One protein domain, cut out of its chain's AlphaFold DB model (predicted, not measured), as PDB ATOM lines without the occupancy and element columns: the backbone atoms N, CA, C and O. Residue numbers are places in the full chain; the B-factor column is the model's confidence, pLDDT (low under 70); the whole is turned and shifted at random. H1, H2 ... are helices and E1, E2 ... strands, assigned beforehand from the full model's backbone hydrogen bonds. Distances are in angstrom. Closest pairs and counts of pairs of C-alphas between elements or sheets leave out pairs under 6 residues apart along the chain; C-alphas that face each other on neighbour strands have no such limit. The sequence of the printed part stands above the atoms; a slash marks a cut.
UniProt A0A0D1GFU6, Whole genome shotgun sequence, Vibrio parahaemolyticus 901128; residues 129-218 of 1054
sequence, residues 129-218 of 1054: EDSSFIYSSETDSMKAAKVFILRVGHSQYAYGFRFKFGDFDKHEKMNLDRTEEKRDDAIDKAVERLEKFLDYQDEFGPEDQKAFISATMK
ATOM      1  N   GLU A 129     103.277 105.266 151.357       83.88
ATOM      2  CA  GLU A 129     101.978 105.545 151.959       83.88
ATOM      3  C   GLU A 129     101.061 104.343 151.710       83.88
ATOM      4  O   GLU A 129     101.029 103.794 150.602       83.88
ATOM      5  N   ASP A 130     100.294 103.910 152.714       84.62
ATOM      6  CA  ASP A 130      99.442 102.735 152.560       84.62
ATOM      7  C   ASP A 130      98.140 102.748 153.355       84.62
ATOM      8  O   ASP A 130      98.005 103.380 154.398       84.62
ATOM      9  N   SER A 131      97.189 101.969 152.848       82.00
ATOM     10  CA  SER A 131      95.878 101.761 153.446       82.00
ATOM     11  C   SER A 131      95.583 100.272 153.520       82.00
ATOM     12  O   SER A 131      95.761  99.549 152.533       82.00
ATOM     13  N   SER A 132      95.145  99.786 154.684       83.44
ATOM     14  CA  SER A 132      95.000  98.351 154.937       83.44
ATOM     15  C   SER A 132      93.707  97.966 155.656       83.44
ATOM     16  O   SER A 132      93.259  98.596 156.610       83.44
ATOM     17  N   PHE A 133      93.138  96.849 155.208       80.50
ATOM     18  CA  PHE A 133      91.954  96.215 155.761       80.50
ATOM     19  C   PHE A 133      92.294  94.802 156.231       80.50
ATOM     20  O   PHE A 133      92.633  93.939 155.420       80.50
ATOM     21  N   ILE A 134      92.175  94.543 157.535       81.94
ATOM     22  CA  ILE A 134      92.378  93.214 158.128       81.94
ATOM     23  C   ILE A 134      91.015  92.663 158.556       81.94
ATOM     24  O   ILE A 134      90.369  93.200 159.450       81.94
ATOM     25  N   TYR A 135      90.590  91.572 157.919       71.69
ATOM     26  CA  TYR A 135      89.315  90.901 158.180       71.69
ATOM     27  C   TYR A 135      89.457  89.734 159.168       71.69
ATOM     28  O   TYR A 135      88.579  89.512 159.998       71.69
ATOM     29  N   SER A 136      90.570  88.993 159.110       72.88
ATOM     30  CA  SER A 136      90.943  88.014 160.142       72.88
ATOM     31  C   SER A 136      92.454  87.788 160.196       72.88
ATOM     32  O   SER A 136      93.114  87.704 159.160       72.88
ATOM     33  N   SER A 137      92.993  87.641 161.407       62.50
ATOM     34  CA  SER A 137      94.425  87.449 161.691       62.50
ATOM     35  C   SER A 137      94.749  86.120 162.394       62.50
ATOM     36  O   SER A 137      95.862  85.940 162.883       62.50
ATOM     37  N   GLU A 138      93.796  85.183 162.463       53.94
ATOM     38  CA  GLU A 138      93.982  83.899 163.154       53.94
ATOM     39  C   GLU A 138      94.940  82.938 162.418       53.94
ATOM     40  O   GLU A 138      95.099  82.970 161.194       53.94
ATOM     41  N   THR A 139      95.575  82.070 163.208       50.84
ATOM     42  CA  THR A 139      96.948  81.545 163.049       50.84
ATOM     43  C   THR A 139      97.230  80.563 161.905       50.84
ATOM     44  O   THR A 139      98.292  79.959 161.910       50.84
ATOM     45  N   ASP A 140      96.333  80.413 160.931       52.22
ATOM     46  CA  ASP A 140      96.594  79.672 159.679       52.22
ATOM     47  C   ASP A 140      95.809  80.226 158.467       52.22
ATOM     48  O   ASP A 140      95.856  79.663 157.376       52.22
ATOM     49  N   SER A 141      95.068  81.341 158.598       63.47
ATOM     50  CA  SER A 141      94.472  81.994 157.420       63.47
ATOM     51  C   SER A 141      94.246  83.500 157.582       63.47
ATOM     52  O   SER A 141      93.138  83.980 157.837       63.47
ATOM     53  N   MET A 142      95.312  84.275 157.362       74.06
ATOM     54  CA  MET A 142      95.210  85.732 157.264       74.06
ATOM     55  C   MET A 142      94.280  86.123 156.105       74.06
ATOM     56  O   MET A 142      94.432  85.633 154.984       74.06
ATOM     57  N   LYS A 143      93.330  87.019 156.380       83.56
ATOM     58  CA  LYS A 143      92.438  87.629 155.388       83.56
ATOM     59  C   LYS A 143      92.617  89.132 155.473       83.56
ATOM     60  O   LYS A 143      92.155  89.750 156.434       83.56
ATOM     61  N   ALA A 144      93.357  89.692 154.526       84.25
ATOM     62  CA  ALA A 144      93.711  91.104 154.524       84.25
ATOM     63  C   ALA A 144      93.913  91.639 153.105       84.25
ATOM     64  O   ALA A 144      94.335  90.911 152.208       84.25
ATOM     65  N   ALA A 145      93.617  92.918 152.912       83.44
ATOM     66  CA  ALA A 145      93.890  93.651 151.687       83.44
ATOM     67  C   ALA A 145      94.631  94.946 152.032       83.44
ATOM     68  O   ALA A 145      94.376  95.542 153.074       83.44
ATOM     69  N   LYS A 146      95.563  95.363 151.180       86.62
ATOM     70  CA  LYS A 146      96.360  96.581 151.344       86.62
ATOM     71  C   LYS A 146      96.554  97.231 149.978       86.62
ATOM     72  O   LYS A 146      96.860  96.519 149.023       86.62
ATOM     73  N   VAL A 147      96.393  98.544 149.885       88.69
ATOM     74  CA  VAL A 147      96.838  99.354 148.740       88.69
ATOM     75  C   VAL A 147      97.999 100.226 149.195       88.69
ATOM     76  O   VAL A 147      98.057 100.601 150.365       88.69
ATOM     77  N   PHE A 148      98.939 100.499 148.301       89.44
ATOM     78  CA  PHE A 148     100.139 101.270 148.612       89.44
ATOM     79  C   PHE A 148     100.549 102.137 147.424       89.44
ATOM     80  O   PHE A 148     100.425 101.716 146.268       89.44
ATOM     81  N   ILE A 149     101.048 103.331 147.733       90.81
ATOM     82  CA  ILE A 149     101.644 104.268 146.784       90.81
ATOM     83  C   ILE A 149     103.028 104.707 147.277       90.81
ATOM     84  O   ILE A 149     103.327 104.645 148.469       90.81
ATOM     85  N   LEU A 150     103.877 105.158 146.361       89.88
ATOM     86  CA  LEU A 150     105.226 105.627 146.667       89.88
ATOM     87  C   LEU A 150     105.620 106.744 145.711       89.88
ATOM     88  O   LEU A 150     105.531 106.577 144.493       89.88
ATOM     89  N   ARG A 151     106.110 107.869 146.237       86.19
ATOM     90  CA  ARG A 151     106.681 108.922 145.396       86.19
ATOM     91  C   ARG A 151     108.057 108.489 144.895       86.19
ATOM     92  O   ARG A 151     109.009 108.406 145.662       86.19
ATOM     93  N   VAL A 152     108.171 108.256 143.593       85.38
ATOM     94  CA  VAL A 152     109.398 107.765 142.938       85.38
ATOM     95  C   VAL A 152     110.042 108.806 142.018       85.38
ATOM     96  O   VAL A 152     111.101 108.565 141.443       85.38
ATOM     97  N   GLY A 153     109.424 109.984 141.898       76.38
ATOM     98  CA  GLY A 153     109.958 111.122 141.163       76.38
ATOM     99  C   GLY A 153     109.235 112.436 141.471       76.38
ATOM    100  O   GLY A 153     108.274 112.495 142.242       76.38
ATOM    101  N   HIS A 154     109.700 113.514 140.836       57.66
ATOM    102  CA  HIS A 154     109.220 114.881 141.084       57.66
ATOM    103  C   HIS A 154     107.708 115.045 140.847       57.66
ATOM    104  O   HIS A 154     107.042 115.740 141.613       57.66
ATOM    105  N   SER A 155     107.171 114.326 139.861       77.06
ATOM    106  CA  SER A 155     105.736 114.162 139.590       77.06
ATOM    107  C   SER A 155     105.503 112.729 139.108       77.06
ATOM    108  O   SER A 155     105.190 112.498 137.943       77.06
ATOM    109  N   GLN A 156     105.833 111.752 139.958       83.00
ATOM    110  CA  GLN A 156     105.696 110.335 139.630       83.00
ATOM    111  C   GLN A 156     105.437 109.521 140.903       83.00
ATOM    112  O   GLN A 156     106.298 109.448 141.784       83.00
ATOM    113  N   TYR A 157     104.256 108.912 140.983       90.69
ATOM    114  CA  TYR A 157     103.805 108.100 142.111       90.69
ATOM    115  C   TYR A 157     103.536 106.675 141.643       90.69
ATOM    116  O   TYR A 157     102.593 106.441 140.889       90.69
ATOM    117  N   ALA A 158     104.374 105.729 142.065       89.75
ATOM    118  CA  ALA A 158     104.172 104.314 141.789       89.75
ATOM    119  C   ALA A 158     103.068 103.745 142.684       89.75
ATOM    120  O   ALA A 158     102.973 104.130 143.846       89.75
ATOM    121  N   TYR A 159     102.256 102.820 142.168       94.12
ATOM    122  CA  TYR A 159     101.125 102.251 142.910       94.12
ATOM    123  C   TYR A 159     101.009 100.729 142.802       94.12
ATOM    124  O   TYR A 159     101.490 100.097 141.856       94.12
ATOM    125  N   GLY A 160     100.343 100.123 143.784       90.31
ATOM    126  CA  GLY A 160     100.053  98.695 143.789       90.31
ATOM    127  C   GLY A 160      99.107  98.256 144.904       90.31
ATOM    128  O   GLY A 160      98.578  99.062 145.671       90.31
ATOM    129  N   PHE A 161      98.869  96.947 144.976       93.56
ATOM    130  CA  PHE A 161      98.012  96.351 145.999       93.56
ATOM    131  C   PHE A 161      98.467  94.945 146.390       93.56
ATOM    132  O   PHE A 161      99.164  94.249 145.650       93.56
ATOM    133  N   ARG A 162      98.011  94.474 147.549       90.56
ATOM    134  CA  ARG A 162      98.143  93.085 147.981       90.56
ATOM    135  C   ARG A 162      96.837  92.586 148.575       90.56
ATOM    136  O   ARG A 162      96.256  93.239 149.433       90.56
ATOM    137  N   PHE A 163      96.396  91.413 148.143       89.38
ATOM    138  CA  PHE A 163      95.224  90.716 148.663       89.38
ATOM    139  C   PHE A 163      95.639  89.329 149.145       89.38
ATOM    140  O   PHE A 163      96.205  88.548 148.379       89.38
ATOM    141  N   LYS A 164      95.331  89.014 150.403       84.75
ATOM    142  CA  LYS A 164      95.633  87.734 151.036       84.75
ATOM    143  C   LYS A 164      94.368  87.085 151.586       84.75
ATOM    144  O   LYS A 164      93.606  87.733 152.300       84.75
ATOM    145  N   PHE A 165      94.174  85.806 151.278       83.06
ATOM    146  CA  PHE A 165      93.118  84.954 151.822       83.06
ATOM    147  C   PHE A 165      93.684  83.550 152.061       83.06
ATOM    148  O   PHE A 165      93.792  82.743 151.139       83.06
ATOM    149  N   GLY A 166      94.077  83.252 153.301       79.06
ATOM    150  CA  GLY A 166      94.761  81.993 153.604       79.06
ATOM    151  C   GLY A 166      96.104  81.892 152.878       79.06
ATOM    152  O   GLY A 166      96.906  82.829 152.926       79.06
ATOM    153  N   ASP A 167      96.311  80.776 152.180       79.38
ATOM    154  CA  ASP A 167      97.478  80.532 151.321       79.38
ATOM    155  C   ASP A 167      97.465  81.355 150.023       79.38
ATOM    156  O   ASP A 167      98.495  81.501 149.366       79.38
ATOM    157  N   PHE A 168      96.309  81.897 149.623       81.06
ATOM    158  CA  PHE A 168      96.207  82.705 148.414       81.06
ATOM    159  C   PHE A 168      96.744  84.119 148.673       81.06
ATOM    160  O   PHE A 168      96.180  84.862 149.475       81.06
ATOM    161  N   ASP A 169      97.808  84.504 147.965       84.38
ATOM    162  CA  ASP A 169      98.459  85.814 148.065       84.38
ATOM    163  C   ASP A 169      98.614  86.416 146.659       84.38
ATOM    164  O   ASP A 169      99.468  86.010 145.867       84.38
ATOM    165  N   LYS A 170      97.750  87.377 146.320       89.06
ATOM    166  CA  LYS A 170      97.889  88.200 145.118       89.06
ATOM    167  C   LYS A 170      98.621  89.472 145.514       89.06
ATOM    168  O   LYS A 170      98.007  90.413 146.009       89.06
ATOM    169  N   HIS A 171      99.921  89.510 145.249       88.12
ATOM    170  CA  HIS A 171     100.726  90.716 145.388       88.12
ATOM    171  C   HIS A 171     100.950  91.362 144.016       88.12
ATOM    172  O   HIS A 171     101.473  90.738 143.093       88.12
ATOM    173  N   GLU A 172     100.536  92.614 143.880       87.50
ATOM    174  CA  GLU A 172     100.825  93.478 142.749       87.50
ATOM    175  C   GLU A 172     101.713  94.633 143.215       87.50
ATOM    176  O   GLU A 172     101.233  95.670 143.666       87.50
ATOM    177  N   LYS A 173     103.026  94.400 143.150       85.44
ATOM    178  CA  LYS A 173     104.068  95.355 143.539       85.44
ATOM    179  C   LYS A 173     104.051  96.627 142.668       85.44
ATOM    180  O   LYS A 173     103.698  96.573 141.486       85.44
ATOM    181  N   MET A 174     104.535  97.722 143.254       88.88
ATOM    182  CA  MET A 174     104.848  98.995 142.588       88.88
ATOM    183  C   MET A 174     106.016  98.842 141.612       88.88
ATOM    184  O   MET A 174     107.036  98.261 141.976       88.88
ATOM    185  N   ASN A 175     105.903  99.401 140.408       86.06
ATOM    186  CA  ASN A 175     106.978  99.463 139.412       86.06
ATOM    187  C   ASN A 175     106.852 100.707 138.514       86.06
ATOM    188  O   ASN A 175     105.871 101.442 138.598       86.06
ATOM    189  N   LEU A 176     107.838 100.926 137.637       81.25
ATOM    190  CA  LEU A 176     107.855 102.049 136.688       81.25
ATOM    191  C   LEU A 176     106.735 102.009 135.629       81.25
ATOM    192  O   LEU A 176     106.391 103.055 135.090       81.25
ATOM    193  N   ASP A 177     106.142 100.842 135.353       79.00
ATOM    194  CA  ASP A 177     105.011 100.717 134.416       79.00
ATOM    195  C   ASP A 177     103.670 101.175 135.022       79.00
ATOM    196  O   ASP A 177     102.667 101.274 134.314       79.00
ATOM    197  N   ARG A 178     103.624 101.386 136.345       82.12
ATOM    198  CA  ARG A 178     102.422 101.741 137.111       82.12
ATOM    199  C   ARG A 178     102.695 102.969 137.954       82.12
ATOM    200  O   ARG A 178     102.805 102.884 139.177       82.12
ATOM    201  N   THR A 179     102.824 104.100 137.271       89.25
ATOM    202  CA  THR A 179     103.034 105.397 137.907       89.25
ATOM    203  C   THR A 179     102.103 106.452 137.336       89.25
ATOM    204  O   THR A 179     102.047 106.584 136.115       89.25
ATOM    205  N   GLU A 180     101.461 107.244 138.191       91.19
ATOM    206  CA  GLU A 180     100.709 108.436 137.771       91.19
ATOM    207  C   GLU A 180     101.483 109.726 138.092       91.19
ATOM    208  O   GLU A 180     102.409 109.722 138.911       91.19
ATOM    209  N   GLU A 181     101.126 110.839 137.438       78.62
ATOM    210  CA  GLU A 181     101.794 112.135 137.648       78.62
ATOM    211  C   GLU A 181     101.394 112.798 138.982       78.62
ATOM    212  O   GLU A 181     102.214 113.493 139.592       78.62
ATOM    213  N   LYS A 182     100.162 112.556 139.460       79.12
ATOM    214  CA  LYS A 182      99.644 113.029 140.754       79.12
ATOM    215  C   LYS A 182      99.535 111.898 141.778       79.12
ATOM    216  O   LYS A 182      99.370 110.731 141.426       79.12
ATOM    217  N   ARG A 183      99.561 112.278 143.060       86.25
ATOM    218  CA  ARG A 183      99.363 111.373 144.199       86.25
ATOM    219  C   ARG A 183      97.978 110.724 144.182       86.25
ATOM    220  O   ARG A 183      97.877 109.506 144.281       86.25
ATOM    221  N   ASP A 184      96.932 111.524 143.998       79.88
ATOM    222  CA  ASP A 184      95.548 111.051 144.123       79.88
ATOM    223  C   ASP A 184      95.150 110.143 142.956       79.88
ATOM    224  O   ASP A 184      94.564 109.085 143.177       79.88
ATOM    225  N   ASP A 185      95.614 110.465 141.740       83.25
ATOM    226  CA  ASP A 185      95.506 109.583 140.572       83.25
ATOM    227  C   ASP A 185      96.130 108.200 140.868       83.25
ATOM    228  O   ASP A 185      95.553 107.166 140.532       83.25
ATOM    229  N   ALA A 186      97.284 108.146 141.547       85.94
ATOM    230  CA  ALA A 186      97.934 106.885 141.916       85.94
ATOM    231  C   ALA A 186      97.147 106.094 142.980       85.94
ATOM    232  O   ALA A 186      97.101 104.861 142.911       85.94
ATOM    233  N   ILE A 187      96.487 106.774 143.927       85.69
ATOM    234  CA  ILE A 187      95.587 106.147 144.913       85.69
ATOM    235  C   ILE A 187      94.371 105.552 144.197       85.69
ATOM    236  O   ILE A 187      94.066 104.370 144.380       85.69
ATOM    237  N   ASP A 188      93.725 106.329 143.322       84.56
ATOM    238  CA  ASP A 188      92.602 105.873 142.499       84.56
ATOM    239  C   ASP A 188      92.978 104.651 141.664       84.56
ATOM    240  O   ASP A 188      92.227 103.674 141.609       84.56
ATOM    241  N   LYS A 189      94.166 104.643 141.056       90.69
ATOM    242  CA  LYS A 189      94.637 103.497 140.271       90.69
ATOM    243  C   LYS A 189      94.957 102.287 141.143       90.69
ATOM    244  O   LYS A 189      94.635 101.169 140.737       90.69
ATOM    245  N   ALA A 190      95.515 102.466 142.341       88.56
ATOM    246  CA  ALA A 190      95.717 101.371 143.293       88.56
ATOM    247  C   ALA A 190      94.384 100.698 143.670       88.56
ATOM    248  O   ALA A 190      94.259  99.468 143.608       88.56
ATOM    249  N   VAL A 191      93.371 101.509 144.000       87.44
ATOM    250  CA  VAL A 191      92.027 101.048 144.374       87.44
ATOM    251  C   VAL A 191      91.305 100.429 143.173       87.44
ATOM    252  O   VAL A 191      90.832  99.301 143.278       87.44
ATOM    253  N   GLU A 192      91.308 101.069 141.998       89.81
ATOM    254  CA  GLU A 192      90.707 100.548 140.758       89.81
ATOM    255  C   GLU A 192      91.301  99.178 140.365       89.81
ATOM    256  O   GLU A 192      90.593  98.286 139.880       89.81
ATOM    257  N   ARG A 193      92.611  98.978 140.571       90.88
ATOM    258  CA  ARG A 193      93.291  97.695 140.322       90.88
ATOM    259  C   ARG A 193      92.860  96.615 141.317       90.88
ATOM    260  O   ARG A 193      92.609  95.488 140.878       90.88
ATOM    261  N   LEU A 194      92.738  96.954 142.603       90.44
ATOM    262  CA  LEU A 194      92.215  96.051 143.629       90.44
ATOM    263  C   LEU A 194      90.744  95.693 143.353       90.44
ATOM    264  O   LEU A 194      90.413  94.510 143.344       90.44
ATOM    265  N   GLU A 195      89.880  96.663 143.039       89.69
ATOM    266  CA  GLU A 195      88.470  96.423 142.692       89.69
ATOM    267  C   GLU A 195      88.325  95.500 141.477       89.69
ATOM    268  O   GLU A 195      87.621  94.497 141.556       89.69
ATOM    269  N   LYS A 196      89.043  95.759 140.373       89.25
ATOM    270  CA  LYS A 196      89.029  94.880 139.184       89.25
ATOM    271  C   LYS A 196      89.462  93.449 139.509       89.25
ATOM    272  O   LYS A 196      88.981  92.501 138.888       89.25
ATOM    273  N   PHE A 197      90.389  93.285 140.451       89.81
ATOM    274  CA  PHE A 197      90.802  91.971 140.926       89.81
ATOM    275  C   PHE A 197      89.717  91.307 141.797       89.81
ATOM    276  O   PHE A 197      89.441  90.121 141.618       89.81
ATOM    277  N   LEU A 198      89.074  92.062 142.690       88.44
ATOM    278  CA  LEU A 198      87.985  91.590 143.549       88.44
ATOM    279  C   LEU A 198      86.728  91.211 142.749       88.44
ATOM    280  O   LEU A 198      86.164  90.151 143.007       88.44
ATOM    281  N   ASP A 199      86.344  92.000 141.740       87.38
ATOM    282  CA  ASP A 199      85.251  91.694 140.803       87.38
ATOM    283  C   ASP A 199      85.497  90.349 140.091       87.38
ATOM    284  O   ASP A 199      84.610  89.496 140.022       87.38
ATOM    285  N   TYR A 200      86.728  90.112 139.618       86.31
ATOM    286  CA  TYR A 200      87.113  88.836 139.005       86.31
ATOM    287  C   TYR A 200      87.042  87.664 140.002       86.31
ATOM    288  O   TYR A 200      86.613  86.570 139.632       86.31
ATOM    289  N   GLN A 201      87.430  87.870 141.267       84.69
ATOM    290  CA  GLN A 201      87.325  86.833 142.302       84.69
ATOM    291  C   GLN A 201      85.886  86.600 142.792       84.69
ATOM    292  O   GLN A 201      85.575  85.480 143.185       84.69
ATOM    293  N   ASP A 202      84.975  87.578 142.742       84.69
ATOM    294  CA  ASP A 202      83.558  87.301 143.022       84.69
ATOM    295  C   ASP A 202      82.882  86.556 141.855       84.69
ATOM    296  O   ASP A 202      82.066  85.662 142.084       84.69
ATOM    297  N   GLU A 203      83.230  86.857 140.599       82.31
ATOM    298  CA  GLU A 203      82.631  86.177 139.439       82.31
ATOM    299  C   GLU A 203      83.200  84.762 139.207       82.31
ATOM    300  O   GLU A 203      82.433  83.844 138.907       82.31
ATOM    301  N   PHE A 204      84.514  84.559 139.385       81.75
ATOM    302  CA  PHE A 204      85.211  83.305 139.042       81.75
ATOM    303  C   PHE A 204      85.970  82.634 140.199       81.75
ATOM    304  O   PHE A 204      86.471  81.520 140.027       81.75
ATOM    305  N   GLY A 205      86.092  83.295 141.351       78.94
ATOM    306  CA  GLY A 205      86.812  82.778 142.515       78.94
ATOM    307  C   GLY A 205      85.989  81.813 143.382       78.94
ATOM    308  O   GLY A 205      84.804  81.567 143.123       78.94
ATOM    309  N   PRO A 206      86.610  81.219 144.416       79.75
ATOM    310  CA  PRO A 206      85.965  80.214 145.244       79.75
ATOM    311  C   PRO A 206      84.959  80.827 146.233       79.75
ATOM    312  O   PRO A 206      85.094  81.952 146.714       79.75
ATOM    313  N   GLU A 207      83.910  80.062 146.530       81.38
ATOM    314  CA  GLU A 207      82.687  80.549 147.185       81.38
ATOM    315  C   GLU A 207      82.891  80.969 148.658       81.38
ATOM    316  O   GLU A 207      82.117  81.759 149.199       81.38
ATOM    317  N   ASP A 208      83.974  80.509 149.290       81.50
ATOM    318  CA  ASP A 208      84.404  80.876 150.643       81.50
ATOM    319  C   ASP A 208      85.083  82.258 150.726       81.50
ATOM    320  O   ASP A 208      85.099  82.874 151.797       81.50
ATOM    321  N   GLN A 209      85.592  82.784 149.605       82.81
ATOM    322  CA  GLN A 209      86.195  84.119 149.542       82.81
ATOM    323  C   GLN A 209      85.149  85.236 149.546       82.81
ATOM    324  O   GLN A 209      85.434  86.343 150.005       82.81
ATOM    325  N   LYS A 210      83.917  84.960 149.100       83.19
ATOM    326  CA  LYS A 210      82.880  85.974 148.836       83.19
ATOM    327  C   LYS A 210      82.522  86.848 150.034       83.19
ATOM    328  O   LYS A 210      82.300  88.046 149.874       83.19
ATOM    329  N   ALA A 211      82.511  86.285 151.243       83.19
ATOM    330  CA  ALA A 211      82.260  87.056 152.463       83.19
ATOM    331  C   ALA A 211      83.381  88.074 152.748       83.19
ATOM    332  O   ALA A 211      83.098  89.203 153.141       83.19
ATOM    333  N   PHE A 212      84.641  87.694 152.500       86.12
ATOM    334  CA  PHE A 212      85.786  88.594 152.635       86.12
ATOM    335  C   PHE A 212      85.822  89.620 151.499       86.12
ATOM    336  O   PHE A 212      85.930  90.807 151.775       86.12
ATOM    337  N   ILE A 213      85.629  89.197 150.244       84.62
ATOM    338  CA  ILE A 213      85.548  90.094 149.080       84.62
ATOM    339  C   ILE A 213      84.459  91.157 149.296       84.62
ATOM    340  O   ILE A 213      84.727  92.345 149.149       84.62
ATOM    341  N   SER A 214      83.263  90.761 149.743       81.81
ATOM    342  CA  SER A 214      82.167  91.693 150.045       81.81
ATOM    343  C   SER A 214      82.469  92.649 151.207       81.81
ATOM    344  O   SER A 214      81.904  93.741 151.245       81.81
ATOM    345  N   ALA A 215      83.342  92.272 152.146       76.00
ATOM    346  CA  ALA A 215      83.795  93.158 153.216       76.00
ATOM    347  C   ALA A 215      84.888  94.125 152.732       76.00
ATOM    348  O   ALA A 215      84.818  95.314 153.029       76.00
ATOM    349  N   THR A 216      85.840  93.650 151.926       79.38
ATOM    350  CA  THR A 216      86.894  94.473 151.315       79.38
ATOM    351  C   THR A 216      86.308  95.506 150.349       79.38
ATOM    352  O   THR A 216      86.656  96.675 150.438       79.38
ATOM    353  N   MET A 217      85.321  95.126 149.527       79.44
ATOM    354  CA  MET A 217      84.546  96.032 148.652       79.44
ATOM    355  C   MET A 217      83.642  97.028 149.416       79.44
ATOM    356  O   MET A 217      82.914  97.808 148.799       79.44
ATOM    357  N   LYS A 218      83.620  96.980 150.756       76.19
ATOM    358  CA  LYS A 218      82.940  97.947 151.638       76.19
ATOM    359  C   LYS A 218      83.913  98.794 152.463       76.19
ATOM    360  O   LYS A 218      83.452  99.667 153.196       76.19
TER     361      LYS A 218
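Overview. This is residues 129 to 218 of the 1054 residues of an uncharacterized protein of Vibrio parahaemolyticus 901128 (UniProt A0A0D1GFU6). A four-stranded antiparallel sheet, in order E1 E2 E3 E4, has one face covered by a long helix, H1, and a short one, H2; its other face is bare. The 90 printed residues run E1 E2 E3 E4 H1 H2, class mixed, compact with a radius of gyration of the C-alphas of 13.7 A, spanning 43 by 28 by 20 A.

Arrangement. Start with E1, residues 129 to 136, E2, 143 to 153, E3, 156 to 165, and E4, 168 to 172: a meander, successive antiparallel hairpins. Within hydrogen-bond range are N 131 and O 147, 3.0 A, N 146 and O 162, 2.8 A, and N 163 and O 170, 2.9 A. H1, residues 183 to 204, is on the sheet at a height of 8.9 A; its closest C-alphas to E3 are Ala 190 and Gly 160, 5.1 A. H2, residues 210 to 216, is on the same face and forms a helical hairpin with H1, touching its residues 198 to 202 alone; the closest C-alphas are Asp 202 and Lys 210, 6.0 A. In H1 and H2 every O i to N i+4 pair is within hydrogen-bond range.

Along the chain. Find C-alpha 129 at (101.978, 105.545, 151.959), where E1 begins; H2 ends at C-alpha 216, (86.894, 94.473, 151.315). E2 is 32.6 A long and H1 31.9 A.

Size, cuts and confidence. The printed part has no cut; pLDDT is under 70 at residues 137 to 141 and 154.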